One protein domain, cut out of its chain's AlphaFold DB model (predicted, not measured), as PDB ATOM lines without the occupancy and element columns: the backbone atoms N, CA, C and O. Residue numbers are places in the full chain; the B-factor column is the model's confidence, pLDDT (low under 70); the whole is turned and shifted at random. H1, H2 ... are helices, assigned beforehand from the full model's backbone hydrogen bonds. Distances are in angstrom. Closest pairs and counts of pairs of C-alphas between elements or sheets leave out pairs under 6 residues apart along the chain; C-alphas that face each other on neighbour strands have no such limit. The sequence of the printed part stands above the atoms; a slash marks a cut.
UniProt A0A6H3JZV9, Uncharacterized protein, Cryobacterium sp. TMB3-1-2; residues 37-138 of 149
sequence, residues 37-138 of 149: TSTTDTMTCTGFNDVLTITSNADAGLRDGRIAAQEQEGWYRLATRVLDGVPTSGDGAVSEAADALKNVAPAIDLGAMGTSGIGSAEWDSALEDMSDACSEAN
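Overview. This is residues 37 to 138 of the 149 residues of an uncharacterized protein of Cryobacterium sp. TMB3-1-2 (UniProt A0A6H3JZV9). Two helical hairpins pack together as a four-helix bundle: a long one, in which H1 and H2 run side by side, and a shorter one of H3 and H4 set aslant to it near the beginning of H1. The end of H1 and the beginning of H2 reach on past the shorter pair along the longest axis, and residues 105 to 120, with no named element, loop between H3 and H4. The printed part has 102 residues, with four named helices in the order H1, H2, H3, H4 and no named strand; the class is all helix. It is compact, with a radius of gyration of the C-alphas of 13.5 A and spans of 40 by 27 by 22 A.

Along the chain. H1 covers residues 37 to 63, 38.4 A from first to last C-alpha, and begins with C-alpha 37 at (116.612, 86.524, 135.496). H2 covers residues 69 to 84, 22.8 A long, and begins with C-alpha 69 at (140.845, 98.253, 107.893). H3 covers residues 92 to 104, 18.7 A long. H4 covers residues 121 to 136, 23.0 A long, and ends with C-alpha 136 at (113.834, 81.881, 123.114).

Arrangement. The four helices make an up and down bundle, each running against the one before it. H1 and H2 touch as a hairpin, at a shallow tilt of 3 degrees, opposite ways; their closest C-alphas, of Ala 58 and Gln 72, are 5.1 A apart. H1 touches H3 with residues 41 to 45 alone, the same way at a shallow tilt of 34 degrees, only just short of steep; the closest C-alphas, of Asp 41 and Val 94, are 6.0 A apart. H1 and H4 only just touch, with 3 pairs of C-alphas within 8 A, the closest those of Cys 45 and Cys 134 at 5.8 A; they run opposite ways at a steep tilt of 41 degrees. H2 and H3, a hairpin, also only just touch, with 3 such pairs, the closest C-alphas being those of Asp 84 and Lys 102 at 6.2 A; their tilt of 36 degrees is only just steep. H3 and H4 touch as a hairpin at a shallow tilt of 19 degrees, opposite ways, with the closest C-alphas, of Ala 97 and Met 130, 5.0 A apart. H2 and H4 are apart. In H1, H2, H3 and H4 every O i to N i+4 pair is within hydrogen-bond range.

Size, cuts and confidence. The two C-alphas farthest apart, of Thr 37 and Gly 65, are 41.8 A from each other. The printed part has no cut. The link from H1 to H2 is tight, that from H2 to H3 short and that from H3 to H4 long, with 16 residues. The mean pLDDT of the printed part is 95.4, and no printed residue is under 70.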
ATOM      1  N   THR A  37     115.929  87.215 136.601       81.62
ATOM      2  CA  THR A  37     116.612  86.524 135.496       81.62
ATOM      3  C   THR A  37     116.121  87.009 134.135       81.62
ATOM      4  O   THR A  37     116.918  87.537 133.380       81.62
ATOM      5  N   SER A  38     114.807  87.005 133.874       86.62
ATOM      6  CA  SER A  38     114.267  87.491 132.590       86.62
ATOM      7  C   SER A  38     114.560  88.973 132.317       86.62
ATOM      8  O   SER A  38     114.689  89.383 131.166       86.62
ATOM      9  N   THR A  39     114.667  89.794 133.371       92.31
ATOM     10  CA  THR A  39     115.062  91.205 133.225       92.31
ATOM     11  C   THR A  39     116.527  91.303 132.816       92.31
ATOM     12  O   THR A  39     116.853  92.042 131.891       92.31
ATOM     13  N   THR A  40     117.403  90.546 133.479       95.50
ATOM     14  CA  THR A  40     118.819  90.496 133.126       95.50
ATOM     15  C   THR A  40     119.019  89.920 131.733       95.50
ATOM     16  O   THR A  40     119.724  90.548 130.966       95.50
ATOM     17  N   ASP A  41     118.335  88.841 131.353       95.88
ATOM     18  CA  ASP A  41     118.423  88.255 130.008       95.88
ATOM     19  C   ASP A  41     118.036  89.274 128.925       95.88
ATOM     20  O   ASP A  41     118.734  89.425 127.927       95.88
ATOM     21  N   THR A  42     116.984  90.068 129.166       95.69
ATOM     22  CA  THR A  42     116.609  91.177 128.270       95.69
ATOM     23  C   THR A  42     117.734  92.210 128.149       95.69
ATOM     24  O   THR A  42     118.025  92.699 127.053       95.69
ATOM     25  N   MET A  43     118.389  92.555 129.263       96.75
ATOM     26  CA  MET A  43     119.540  93.465 129.259       96.75
ATOM     27  C   MET A  43     120.751  92.851 128.549       96.75
ATOM     28  O   MET A  43     121.426  93.564 127.809       96.75
ATOM     29  N   THR A  44     120.997  91.550 128.724       97.75
ATOM     30  CA  THR A  44     122.061  90.810 128.040       97.75
ATOM     31  C   THR A  44     121.858  90.875 126.531       97.75
ATOM     32  O   THR A  44     122.751  91.303 125.803       97.75
ATOM     33  N   CYS A  45     120.655  90.537 126.060       97.94
ATOM     34  CA  CYS A  45     120.300  90.561 124.641       97.94
ATOM     35  C   CYS A  45     120.333  91.976 124.049       97.94
ATOM     36  O   CYS A  45     120.770  92.169 122.918       97.94
ATOM     37  N   THR A  46     119.960  92.995 124.829       97.31
ATOM     38  CA  THR A  46     120.108  94.400 124.409       97.31
ATOM     39  C   THR A  46     121.582  94.778 124.241       97.31
ATOM     40  O   THR A  46     121.956  95.334 123.215       97.31
ATOM     41  N   GLY A  47     122.439  94.437 125.207       97.75
ATOM     42  CA  GLY A  47     123.878  94.688 125.095       97.75
ATOM     43  C   GLY A  47     124.523  93.915 123.939       97.75
ATOM     44  O   GLY A  47     125.421  94.421 123.272       97.75
ATOM     45  N   PHE A  48     124.026  92.715 123.643       98.12
ATOM     46  CA  PHE A  48     124.422  91.953 122.462       98.12
ATOM     47  C   PHE A  48     124.032  92.651 121.146       98.12
ATOM     48  O   PHE A  48     124.847  92.725 120.226       98.12
ATOM     49  N   ASN A  49     122.838  93.245 121.068       97.88
ATOM     50  CA  ASN A  49     122.419  94.046 119.912       97.88
ATOM     51  C   ASN A  49     123.333  95.261 119.676       97.88
ATOM     52  O   ASN A  49     123.627  95.598 118.524       97.88
ATOM     53  N   ASP A  50     123.847  95.884 120.740       98.06
ATOM     54  CA  ASP A  50     124.838  96.963 120.623       98.06
ATOM     55  C   ASP A  50     126.155  96.451 120.014       98.06
ATOM     56  O   ASP A  50     126.737  97.099 119.141       98.06
ATOM     57  N   VAL A  51     126.609  95.258 120.418       98.19
ATOM     58  CA  VAL A  51     127.799  94.605 119.845       98.19
ATOM     59  C   VAL A  51     127.598  94.327 118.354       98.19
ATOM     60  O   VAL A  51     128.454  94.712 117.555       98.19
ATOM     61  N   LEU A  52     126.462  93.733 117.966       97.38
ATOM     62  CA  LEU A  52     126.118  93.476 116.562       97.38
ATOM     63  C   LEU A  52     126.040  94.763 115.738       97.38
ATOM     64  O   LEU A  52     126.491  94.804 114.594       97.38
ATOM     65  N   THR A  53     125.478  95.821 116.315       97.56
ATOM     66  CA  THR A  53     125.405  97.144 115.694       97.56
ATOM     67  C   THR A  53     126.804  97.687 115.418       97.56
ATOM     68  O   THR A  53     127.080  98.128 114.301       97.56
ATOM     69  N   ILE A  54     127.722  97.608 116.382       97.56
ATOM     70  CA  ILE A  54     129.102  98.071 116.197       97.56
ATOM     71  C   ILE A  54     129.808  97.274 115.094       97.56
ATOM     72  O   ILE A  54     130.378  97.874 114.179       97.56
ATOM     73  N   THR A  55     129.773  95.940 115.155       97.31
ATOM     74  CA  THR A  55     130.495  95.088 114.196       97.31
ATOM     75  C   THR A  55     129.918  95.219 112.789       97.31
ATOM     76  O   THR A  55     130.667  95.467 111.846       97.31
ATOM     77  N   SER A  56     128.591  95.193 112.645       96.62
ATOM     78  CA  SER A  56     127.922  95.311 111.342       96.62
ATOM     79  C   SER A  56     128.197  96.655 110.666       96.62
ATOM     80  O   SER A  56     128.387  96.711 109.448       96.62
ATOM     81  N   ASN A  57     128.252  97.749 111.432       97.62
ATOM     82  CA  ASN A  57     128.592  99.062 110.882       97.62
ATOM     83  C   ASN A  57     130.073  99.190 110.533       97.62
ATOM     84  O   ASN A  57     130.387  99.821 109.524       97.62
ATOM     85  N   ALA A  58     130.970  98.581 111.308       96.50
ATOM     86  CA  ALA A  58     132.387  98.526 110.964       96.50
ATOM     87  C   ALA A  58     132.598  97.762 109.643       96.50
ATOM     88  O   ALA A  58     133.301  98.238 108.749       96.50
ATOM     89  N   ASP A  59     131.907  96.635 109.474       95.94
ATOM     90  CA  ASP A  59     131.993  95.794 108.278       95.94
ATOM     91  C   ASP A  59     131.402  96.478 107.052       95.94
ATOM     92  O   ASP A  59     132.016  96.500 105.982       95.94
ATOM     93  N   ALA A  60     130.223  97.084 107.203       95.94
ATOM     94  CA  ALA A  60     129.620  97.886 106.150       95.94
ATOM     95  C   ALA A  60     130.498  99.093 105.806       95.94
ATOM     96  O   ALA A  60     130.738  99.360 104.633       95.94
ATOM     97  N   GLY A  61     131.028  99.795 106.808       95.88
ATOM     98  CA  GLY A  61     131.929 100.926 106.619       95.88
ATOM     99  C   GLY A  61     133.167 100.556 105.816       95.88
ATOM    100  O   GLY A  61     133.531 101.288 104.893       95.88
ATOM    101  N   LEU A  62     133.798  99.420 106.126       95.94
ATOM    102  CA  LEU A  62     134.970  98.954 105.393       95.94
ATOM    103  C   LEU A  62     134.596  98.540 103.966       95.94
ATOM    104  O   LEU A  62     135.247  98.969 103.012       95.94
ATOM    105  N   ARG A  63     133.537  97.737 103.807       95.81
ATOM    106  CA  ARG A  63     133.053  97.263 102.501       95.81
ATOM    107  C   ARG A  63     132.682  98.415 101.566       95.81
ATOM    108  O   ARG A  63     132.967  98.341 100.374       95.81
ATOM    109  N   ASP A  64     132.086  99.470 102.107       95.19
ATOM    110  CA  ASP A  64     131.658 100.653 101.357       95.19
ATOM    111  C   ASP A  64     132.802 101.667 101.145       95.19
ATOM    112  O   ASP A  64     132.600 102.710 100.522       95.19
ATOM    113  N   GLY A  65     134.005 101.394 101.668       94.75
ATOM    114  CA  GLY A  65     135.180 102.261 101.539       94.75
ATOM    115  C   GLY A  65     135.117 103.547 102.373       94.75
ATOM    116  O   GLY A  65     135.803 104.517 102.048       94.75
ATOM    117  N   ARG A  66     134.289 103.578 103.424       93.94
ATOM    118  CA  ARG A  66     134.116 104.731 104.326       93.94
ATOM    119  C   ARG A  66     135.171 104.784 105.427       93.94
ATOM    120  O   ARG A  66     135.537 105.878 105.843       93.94
ATOM    121  N   ILE A  67     135.654 103.623 105.866       94.94
ATOM    122  CA  ILE A  67     136.699 103.490 106.887       94.94
ATOM    123  C   ILE A  67     137.847 102.617 106.378       94.94
ATOM    124  O   ILE A  67     137.686 101.824 105.447       94.94
ATOM    125  N   ALA A  68     139.019 102.743 106.999       95.50
ATOM    126  CA  ALA A  68     140.155 101.863 106.729       95.50
ATOM    127  C   ALA A  68     140.073 100.565 107.555       95.50
ATOM    128  O   ALA A  68     139.470 100.535 108.623       95.50
ATOM    129  N   ALA A  69     140.779  99.510 107.133       94.88
ATOM    130  CA  ALA A  69     140.845  98.253 107.893       94.88
ATOM    131  C   ALA A  69     141.370  98.453 109.330       94.88
ATOM    132  O   ALA A  69     140.878  97.847 110.272       94.88
ATOM    133  N   GLN A  70     142.325  99.371 109.533       93.19
ATOM    134  CA  GLN A  70     142.808  99.717 110.877       93.19
ATOM    135  C   GLN A  70     141.698 100.287 111.775       93.19
ATOM    136  O   GLN A  70     141.703 100.063 112.987       93.19
ATOM    137  N   GLU A  71     140.778 101.048 111.188       94.38
ATOM    138  CA  GLU A  71     139.651 101.635 111.900       94.38
ATOM    139  C   GLU A  71     138.613 100.563 112.244       94.38
ATOM    140  O   GLU A  71     138.174 100.521 113.391       94.38
ATOM    141  N   GLN A  72     138.323  99.629 111.328       95.50
ATOM    142  CA  GLN A  72     137.493  98.446 111.607       95.50
ATOM    143  C   GLN A  72     138.037  97.651 112.804       95.50
ATOM    144  O   GLN A  72     137.300  97.363 113.741       95.50
ATOM    145  N   GLU A  73     139.344  97.388 112.846       94.31
ATOM    146  CA  GLU A  73     139.978  96.721 113.993       94.31
ATOM    147  C   GLU A  73     139.835  97.523 115.298       94.31
ATOM    148  O   GLU A  73     139.755  96.968 116.395       94.31
ATOM    149  N   GLY A  74     139.799  98.856 115.208       94.38
ATOM    150  CA  GLY A  74     139.479  99.730 116.336       94.38
ATOM    151  C   GLY A  74     138.051  99.524 116.844       94.38
ATOM    152  O   GLY A  74     137.854  99.374 118.055       94.38
ATOM    153  N   TRP A  75     137.086  99.464 115.927       95.94
ATOM    154  CA  TRP A  75     135.684  99.171 116.221       95.94
ATOM    155  C   TRP A  75     135.495  97.771 116.805       95.94
ATOM    156  O   TRP A  75     134.789  97.618 117.796       95.94
ATOM    157  N   TYR A  76     136.193  96.762 116.290       97.19
ATOM    158  CA  TYR A  76     136.169  95.413 116.850       97.19
ATOM    159  C   TYR A  76     136.715  95.367 118.278       97.19
ATOM    160  O   TYR A  76     136.087  94.792 119.163       97.19
ATOM    161  N   ARG A  77     137.839  96.037 118.560       96.56
ATOM    162  CA  ARG A  77     138.332  96.158 119.945       96.56
ATOM    163  C   ARG A  77     137.319  96.858 120.853       96.56
ATOM    164  O   ARG A  77     137.194  96.481 122.014       96.56
ATOM    165  N   LEU A  78     136.592  97.862 120.358       96.50
ATOM    166  CA  LEU A  78     135.485  98.462 121.110       96.50
ATOM    167  C   LEU A  78     134.366  97.448 121.369       96.50
ATOM    168  O   LEU A  78     133.955  97.317 122.518       96.50
ATOM    169  N   ALA A  79     133.941  96.706 120.348       97.94
ATOM    170  CA  ALA A  79     132.911  95.681 120.460       97.94
ATOM    171  C   ALA A  79     133.260  94.622 121.522       97.94
ATOM    172  O   ALA A  79     132.408  94.318 122.347       97.94
ATOM    173  N   THR A  80     134.515  94.151 121.596       97.88
ATOM    174  CA  THR A  80     134.937  93.195 122.651       97.88
ATOM    175  C   THR A  80     134.770  93.752 124.070       97.88
ATOM    176  O   THR A  80     134.344  93.038 124.970       97.88
ATOM    177  N   ARG A  81     135.051  95.044 124.288       97.69
ATOM    178  CA  ARG A  81     134.868  95.685 125.602       97.69
ATOM    179  C   ARG A  81     133.401  95.945 125.926       97.69
ATOM    180  O   ARG A  81     133.016  95.866 127.087       97.69
ATOM    181  N   VAL A  82     132.595  96.283 124.917       98.12
ATOM    182  CA  VAL A  82     131.139  96.410 125.084       98.12
ATOM    183  C   VAL A  82     130.556  95.054 125.466       98.12
ATOM    184  O   VAL A  82     129.843  94.983 126.459       98.12
ATOM    185  N   LEU A  83     130.936  93.992 124.746       98.31
ATOM    186  CA  LEU A  83     130.528  92.616 125.016       98.31
ATOM    187  C   LEU A  83     130.888  92.187 126.442       98.31
ATOM    188  O   LEU A  83     130.030  91.687 127.158       98.31
ATOM    189  N   ASP A  84     132.124  92.420 126.881       97.81
ATOM    190  CA  ASP A  84     132.579  92.099 128.240       97.81
ATOM    191  C   ASP A  84     131.735  92.781 129.328       97.81
ATOM    192  O   ASP A  84     131.342  92.146 130.310       97.81
ATOM    193  N   GLY A  85     131.365  94.044 129.095       97.81
ATOM    194  CA  GLY A  85     130.509  94.832 129.979       97.81
ATOM    195  C   GLY A  85     129.027  94.442 129.978       97.81
ATOM    196  O   GLY A  85     128.276  94.969 130.803       97.81
ATOM    197  N   VAL A  86     128.585  93.544 129.089       97.69
ATOM    198  CA  VAL A  86     127.197  93.070 129.059       97.69
ATOM    199  C   VAL A  86     126.900  92.296 130.351       97.69
ATOM    200  O   VAL A  86     127.608  91.325 130.656       97.69
ATOM    201  N   PRO A  87     125.870  92.696 131.123       96.25
ATOM    202  CA  PRO A  87     125.496  91.993 132.342       96.25
ATOM    203  C   PRO A  87     124.963  90.604 131.997       96.25
ATOM    204  O   PRO A  87     124.235  90.458 131.026       96.25
ATOM    205  N   THR A  88     125.284  89.602 132.811       95.69
ATOM    206  CA  THR A  88     124.702  88.257 132.723       95.69
ATOM    207  C   THR A  88     124.022  87.914 134.044       95.69
ATOM    208  O   THR A  88     124.359  88.464 135.098       95.69
ATOM    209  N   SER A  89     123.013  87.044 133.999       93.62
ATOM    210  CA  SER A  89     122.332  86.564 135.208       93.62
ATOM    211  C   SER A  89     123.161  85.496 135.929       93.62
ATOM    212  O   SER A  89     122.969  85.286 137.125       93.62
ATOM    213  N   GLY A  90     124.115  84.882 135.217       93.62
ATOM    214  CA  GLY A  90     124.979  83.804 135.694       93.62
ATOM    215  C   GLY A  90     124.369  82.412 135.530       93.62
ATOM    216  O   GLY A  90     125.064  81.432 135.761       93.62
ATOM    217  N   ASP A  91     123.108  82.331 135.100       92.44
ATOM    218  CA  ASP A  91     122.369  81.087 134.904       92.44
ATOM    219  C   ASP A  91     121.574  81.135 133.586       92.44
ATOM    220  O   ASP A  91     121.101  82.194 133.166       92.44
ATOM    221  N   GLY A  92     121.372  79.972 132.962       95.88
ATOM    222  CA  GLY A  92     120.503  79.802 131.794       95.88
ATOM    223  C   GLY A  92     121.156  80.130 130.448       95.88
ATOM    224  O   GLY A  92     122.250  80.685 130.374       95.88
ATOM    225  N   ALA A  93     120.442  79.792 129.370       97.38
ATOM    226  CA  ALA A  93     120.971  79.788 128.004       97.38
ATOM    227  C   ALA A  93     121.545  81.142 127.556       97.38
ATOM    228  O   ALA A  93     122.606  81.182 126.943       97.38
ATOM    229  N   VAL A  94     120.895  82.259 127.905       97.69
ATOM    230  CA  VAL A  94     121.369  83.605 127.540       97.69
ATOM    231  C   VAL A  94     122.697  83.944 128.228       97.69
ATOM    232  O   VAL A  94     123.586  84.508 127.594       97.69
ATOM    233  N   SER A  95     122.865  83.590 129.508       97.88
ATOM    234  CA  SER A  95     124.143  83.793 130.207       97.88
ATOM    235  C   SER A  95     125.237  82.881 129.652       97.88
ATOM    236  O   SER A  95     126.346  83.348 129.412       97.88
ATOM    237  N   GLU A  96     124.916  81.609 129.398       98.38
ATOM    238  CA  GLU A  96     125.856  80.628 128.839       98.38
ATOM    239  C   GLU A  96     126.351  81.037 127.442       98.38
ATOM    240  O   GLU A  96     127.555  81.008 127.179       98.38
ATOM    241  N   ALA A  97     125.448  81.483 126.566       98.19
ATOM    242  CA  ALA A  97     125.794  81.952 125.228       98.19
ATOM    243  C   ALA A  97     126.600  83.265 125.263       98.19
ATOM    244  O   ALA A  97     127.576  83.418 124.523       98.19
ATOM    245  N   ALA A  98     126.264  84.192 126.167       98.19
ATOM    246  CA  ALA A  98     127.039  85.418 126.355       98.19
ATOM    247  C   ALA A  98     128.472  85.121 126.828       98.19
ATOM    248  O   ALA A  98     129.426  85.726 126.333       98.19
ATOM    249  N   ASP A  99     128.645  84.171 127.748       98.19
ATOM    250  CA  ASP A  99     129.966  83.742 128.210       98.19
ATOM    251  C   ASP A  99     130.752  83.035 127.093       98.19
ATOM    252  O   ASP A  99     131.956  83.262 126.947       98.19
ATOM    253  N   ALA A 100     130.093  82.230 126.253       98.00
ATOM    254  CA  ALA A 100     130.717  81.629 125.073       98.00
ATOM    255  C   ALA A 100     131.252  82.702 124.107       98.00
ATOM    256  O   ALA A 100     132.420  82.645 123.716       98.00
ATOM    257  N   LEU A 101     130.454  83.733 123.806       97.44
ATOM    258  CA  LEU A 101     130.888  84.871 122.991       97.44
ATOM    259  C   LEU A 101     132.082  85.611 123.610       97.44
ATOM    260  O   LEU A 101     133.056  85.894 122.910       97.44
ATOM    261  N   LYS A 102     132.046  85.891 124.921       97.88
ATOM    262  CA  LYS A 102     133.155  86.546 125.644       97.88
ATOM    263  C   LYS A 102     134.446  85.725 125.598       97.88
ATOM    264  O   LYS A 102     135.531  86.297 125.547       97.88
ATOM    265  N   ASN A 103     134.347  84.396 125.586       97.19
ATOM    266  CA  ASN A 103     135.508  83.514 125.466       97.19
ATOM    267  C   ASN A 103     136.103  83.506 124.051       97.19
ATOM    268  O   ASN A 103     137.323  83.424 123.908       97.19
ATOM    269  N   VAL A 104     135.266  83.592 123.014       97.69
ATOM    270  CA  VAL A 104     135.716  83.652 121.613       97.69
ATOM    271  C   VAL A 104     136.335  85.009 121.278       97.69
ATOM    272  O   VAL A 104     137.357  85.067 120.593       97.69
ATOM    273  N   ALA A 105     135.748  86.093 121.791       97.06
ATOM    274  CA  ALA A 105     136.211  87.458 121.572       97.06
ATOM    275  C   ALA A 105     136.503  88.188 122.899       97.06
ATOM    276  O   ALA A 105     135.762  89.106 123.273       97.06
ATOM    277  N   PRO A 106     137.584  87.814 123.618       96.81
ATOM    278  CA  PRO A 106     137.925  88.428 124.895       96.81
ATOM    279  C   PRO A 106     138.149  89.934 124.775       96.81
ATOM    280  O   PRO A 106     138.660  90.426 123.764       96.81
ATOM    281  N   ALA A 107     137.828  90.666 125.844       96.81
ATOM    282  CA  ALA A 107     138.059  92.101 125.919       96.81
ATOM    283  C   ALA A 107     139.524  92.454 125.629       96.81
ATOM    284  O   ALA A 107     140.448  91.944 126.267       96.81
ATOM    285  N   ILE A 108     139.732  93.386 124.699       95.81
ATOM    286  CA  ILE A 108     141.052  93.964 124.443       95.81
ATOM    287  C   ILE A 108     141.132  95.343 125.096       95.81
ATOM    288  O   ILE A 108     140.408  96.276 124.723       95.81
ATOM    289  N   ASP A 109     142.058  95.479 126.041       91.56
ATOM    290  CA  ASP A 109     142.311  96.720 126.769       91.56
ATOM    291  C   ASP A 109     142.701  97.890 125.854       91.56
ATOM    292  O   ASP A 109     143.256  97.737 124.760       91.56
ATOM    293  N   LEU A 110     142.434  99.113 126.320       88.56
ATOM    294  CA  LEU A 110     142.836 100.324 125.609       88.56
ATOM    295  C   LEU A 110     144.361 100.387 125.462       88.56
ATOM    296  O   LEU A 110     145.105 100.273 126.432       88.56
ATOM    297  N   GLY A 111     144.825 100.611 124.232       85.31
ATOM    298  CA  GLY A 111     146.252 100.662 123.908       85.31
ATOM    299  C   GLY A 111     146.920  99.293 123.753       85.31
ATOM    300  O   GLY A 111     148.072  99.246 123.319       85.31
ATOM    301  N   ALA A 112     146.221  98.189 124.039       86.94
ATOM    302  CA  ALA A 112     146.703  96.855 123.714       86.94
ATOM    303  C   ALA A 112     146.548  96.572 122.212       86.94
ATOM    304  O   ALA A 112     145.569  96.962 121.569       86.94
ATOM    305  N   MET A 113     147.536  95.873 121.654       78.94
ATOM    306  CA  MET A 113     147.492  95.352 120.291       78.94
ATOM    307  C   MET A 113     147.111  93.874 120.361       78.94
ATOM    308  O   MET A 113     147.751  93.108 121.076       78.94
ATOM    309  N   GLY A 114     146.076  93.481 119.625       81.50
ATOM    310  CA  GLY A 114     145.569  92.114 119.592       81.50
ATOM    311  C   GLY A 114     144.471  91.968 118.545       81.50
ATOM    312  O   GLY A 114     143.852  92.961 118.154       81.50
ATOM    313  N   THR A 115     144.272  90.739 118.080       84.88
ATOM    314  CA  THR A 115     143.155  90.351 117.211       84.88
ATOM    315  C   THR A 115     141.927  90.079 118.069       84.88
ATOM    316  O   THR A 115     142.041  89.367 119.065       84.88
ATOM    317  N   SER A 116     140.770  90.615 117.689       90.62
ATOM    318  CA  SER A 116     139.531  90.519 118.476       90.62
ATOM    319  C   SER A 116     138.855  89.147 118.449       90.62
ATOM    320  O   SER A 116     137.975  88.917 119.263       90.62
ATOM    321  N   GLY A 117     139.190  88.272 117.495       91.88
ATOM    322  CA  GLY A 117     138.442  87.029 117.245       91.88
ATOM    323  C   GLY A 117     137.109  87.237 116.508       91.88
ATOM    324  O   GLY A 117     136.541  86.274 116.001       91.88
ATOM    325  N   ILE A 118     136.645  88.484 116.377       96.44
ATOM    326  CA  ILE A 118     135.431  88.855 115.638       96.44
ATOM    327  C   ILE A 118     135.624  88.549 114.145       96.44
ATOM    328  O   ILE A 118     136.664  88.875 113.572       96.44
ATOM    329  N   GLY A 119     134.619  87.915 113.533       93.81
ATOM    330  CA  GLY A 119     134.638  87.461 112.136       93.81
ATOM    331  C   GLY A 119     135.338  86.113 111.904       93.81
ATOM    332  O   GLY A 119     135.559  85.725 110.758       93.81
ATOM    333  N   SER A 120     135.728  85.409 112.974       96.19
ATOM    334  CA  SER A 120     136.161  84.006 112.904       96.19
ATOM    335  C   SER A 120     134.967  83.050 112.785       96.19
ATOM    336  O   SER A 120     133.833  83.418 113.084       96.19
ATOM    337  N   ALA A 121     135.218  81.796 112.400       97.50
ATOM    338  CA  ALA A 121     134.165  80.779 112.343       97.50
ATOM    339  C   ALA A 121     133.583  80.481 113.736       97.50
ATOM    340  O   ALA A 121     132.387  80.241 113.880       97.50
ATOM    341  N   GLU A 122     134.428  80.520 114.766       97.44
ATOM    342  CA  GLU A 122     134.023  80.370 116.161       97.44
ATOM    343  C   GLU A 122     133.129  81.530 116.612       97.44
ATOM    344  O   GLU A 122     132.175  81.317 117.356       97.44
ATOM    345  N   TRP A 123     133.411  82.749 116.139       97.19
ATOM    346  CA  TRP A 123     132.583  83.922 116.412       97.19
ATOM    347  C   TRP A 123     131.214  83.798 115.755       97.19
ATOM    348  O   TRP A 123     130.208  83.978 116.433       97.19
ATOM    349  N   ASP A 124     131.167  83.429 114.475       97.25
ATOM    350  CA  ASP A 124     129.906  83.264 113.747       97.25
ATOM    351  C   ASP A 124     129.020  82.179 114.380       97.25
ATOM    352  O   ASP A 124     127.819  82.384 114.540       97.25
ATOM    353  N   SER A 125     129.613  81.063 114.820       97.88
ATOM    354  CA  SER A 125     128.887  80.010 115.546       97.88
ATOM    355  C   SER A 125     128.338  80.509 116.887       97.88
ATOM    356  O   SER A 125     127.181  80.260 117.204       97.88
ATOM    357  N   ALA A 126     129.141  81.231 117.674       97.75
ATOM    358  CA  ALA A 126     128.699  81.754 118.966       97.75
ATOM    359  C   ALA A 126     127.641  82.869 118.822       97.75
ATOM    360  O   ALA A 126     126.798  83.043 119.701       97.75
ATOM    361  N   LEU A 127     127.668  83.626 117.716       96.50
ATOM    362  CA  LEU A 127     126.629  84.603 117.385       96.50
ATOM    363  C   LEU A 127     125.275  83.928 117.133       96.50
ATOM    364  O   LEU A 127     124.255  84.461 117.573       96.50
ATOM    365  N   GLU A 128     125.265  82.792 116.431       97.00
ATOM    366  CA  GLU A 128     124.054  82.001 116.177       97.00
ATOM    367  C   GLU A 128     123.453  81.503 117.496       97.00
ATOM    368  O   GLU A 128     122.300  81.818 117.790       97.00
ATOM    369  N   ASP A 129     124.271  80.879 118.352       97.62
ATOM    370  CA  ASP A 129     123.846  80.393 119.673       97.62
ATOM    371  C   ASP A 129     123.256  81.519 120.546       97.62
ATOM    372  O   ASP A 129     122.221  81.349 121.198       97.62
ATOM    373  N   MET A 130     123.886  82.700 120.551       97.56
ATOM    374  CA  MET A 130     123.388  83.856 121.302       97.56
ATOM    375  C   MET A 130     122.077  84.401 120.733       97.56
ATOM    376  O   MET A 130     121.176  84.765 121.493       97.56
ATOM    377  N   SER A 131     121.953  84.465 119.405       96.75
ATOM    378  CA  SER A 131     120.724  84.914 118.753       96.75
ATOM    379  C   SER A 131     119.557  83.972 119.056       96.75
ATOM    380  O   SER A 131     118.461  84.448 119.366       96.75
ATOM    381  N   ASP A 132     119.793  82.662 119.027       96.94
ATOM    382  CA  ASP A 132     118.795  81.647 119.367       96.94
ATOM    383  C   ASP A 132     118.365  81.766 120.834       96.94
ATOM    384  O   ASP A 132     117.168  81.873 121.119       96.94
ATOM    385  N   ALA A 133     119.320  81.873 121.765       97.00
ATOM    386  CA  ALA A 133     119.026  82.053 123.188       97.00
ATOM    387  C   ALA A 133     118.198  83.325 123.461       97.00
ATOM    388  O   ALA A 133     117.241  83.305 124.241       97.00
ATOM    389  N   CYS A 134     118.527  84.437 122.799       97.00
ATOM    390  CA  CYS A 134     117.773  85.685 122.908       97.00
ATOM    391  C   CYS A 134     116.360  85.583 122.319       97.00
ATOM    392  O   CYS A 134     115.402  86.086 122.914       97.00
ATOM    393  N   SER A 135     116.204  84.883 121.194       95.44
ATOM    394  CA  SER A 135     114.896  84.607 120.597       95.44
ATOM    395  C   SER A 135     114.014  83.771 121.532       95.44
ATOM    396  O   SER A 135     112.852  84.114 121.756       95.44
ATOM    397  N   GLU A 136     114.554  82.711 122.136       94.62
ATOM    398  CA  GLU A 136     113.834  81.881 123.114       94.62
ATOM    399  C   GLU A 136     113.421  82.673 124.364       94.62
ATOM    400  O   GLU A 136     112.339  82.458 124.921       94.62
ATOM    401  N   ALA A 137     114.235  83.652 124.766       93.25
ATOM    402  CA  ALA A 137     113.923  84.589 125.842       93.25
ATOM    403  C   ALA A 137     112.901  85.680 125.447       93.25
ATOM    404  O   ALA A 137     112.521  86.488 126.295       93.25
ATOM    405  N   ASN A 138     112.399  85.690 124.205       92.38
ATOM    406  CA  ASN A 138     111.535  86.735 123.633       92.38
ATOM    407  C   ASN A 138     112.188  88.134 123.636       92.38
ATOM    408  O   ASN A 138     111.500  89.151 123.746       92.38
TER     409      ASN A 138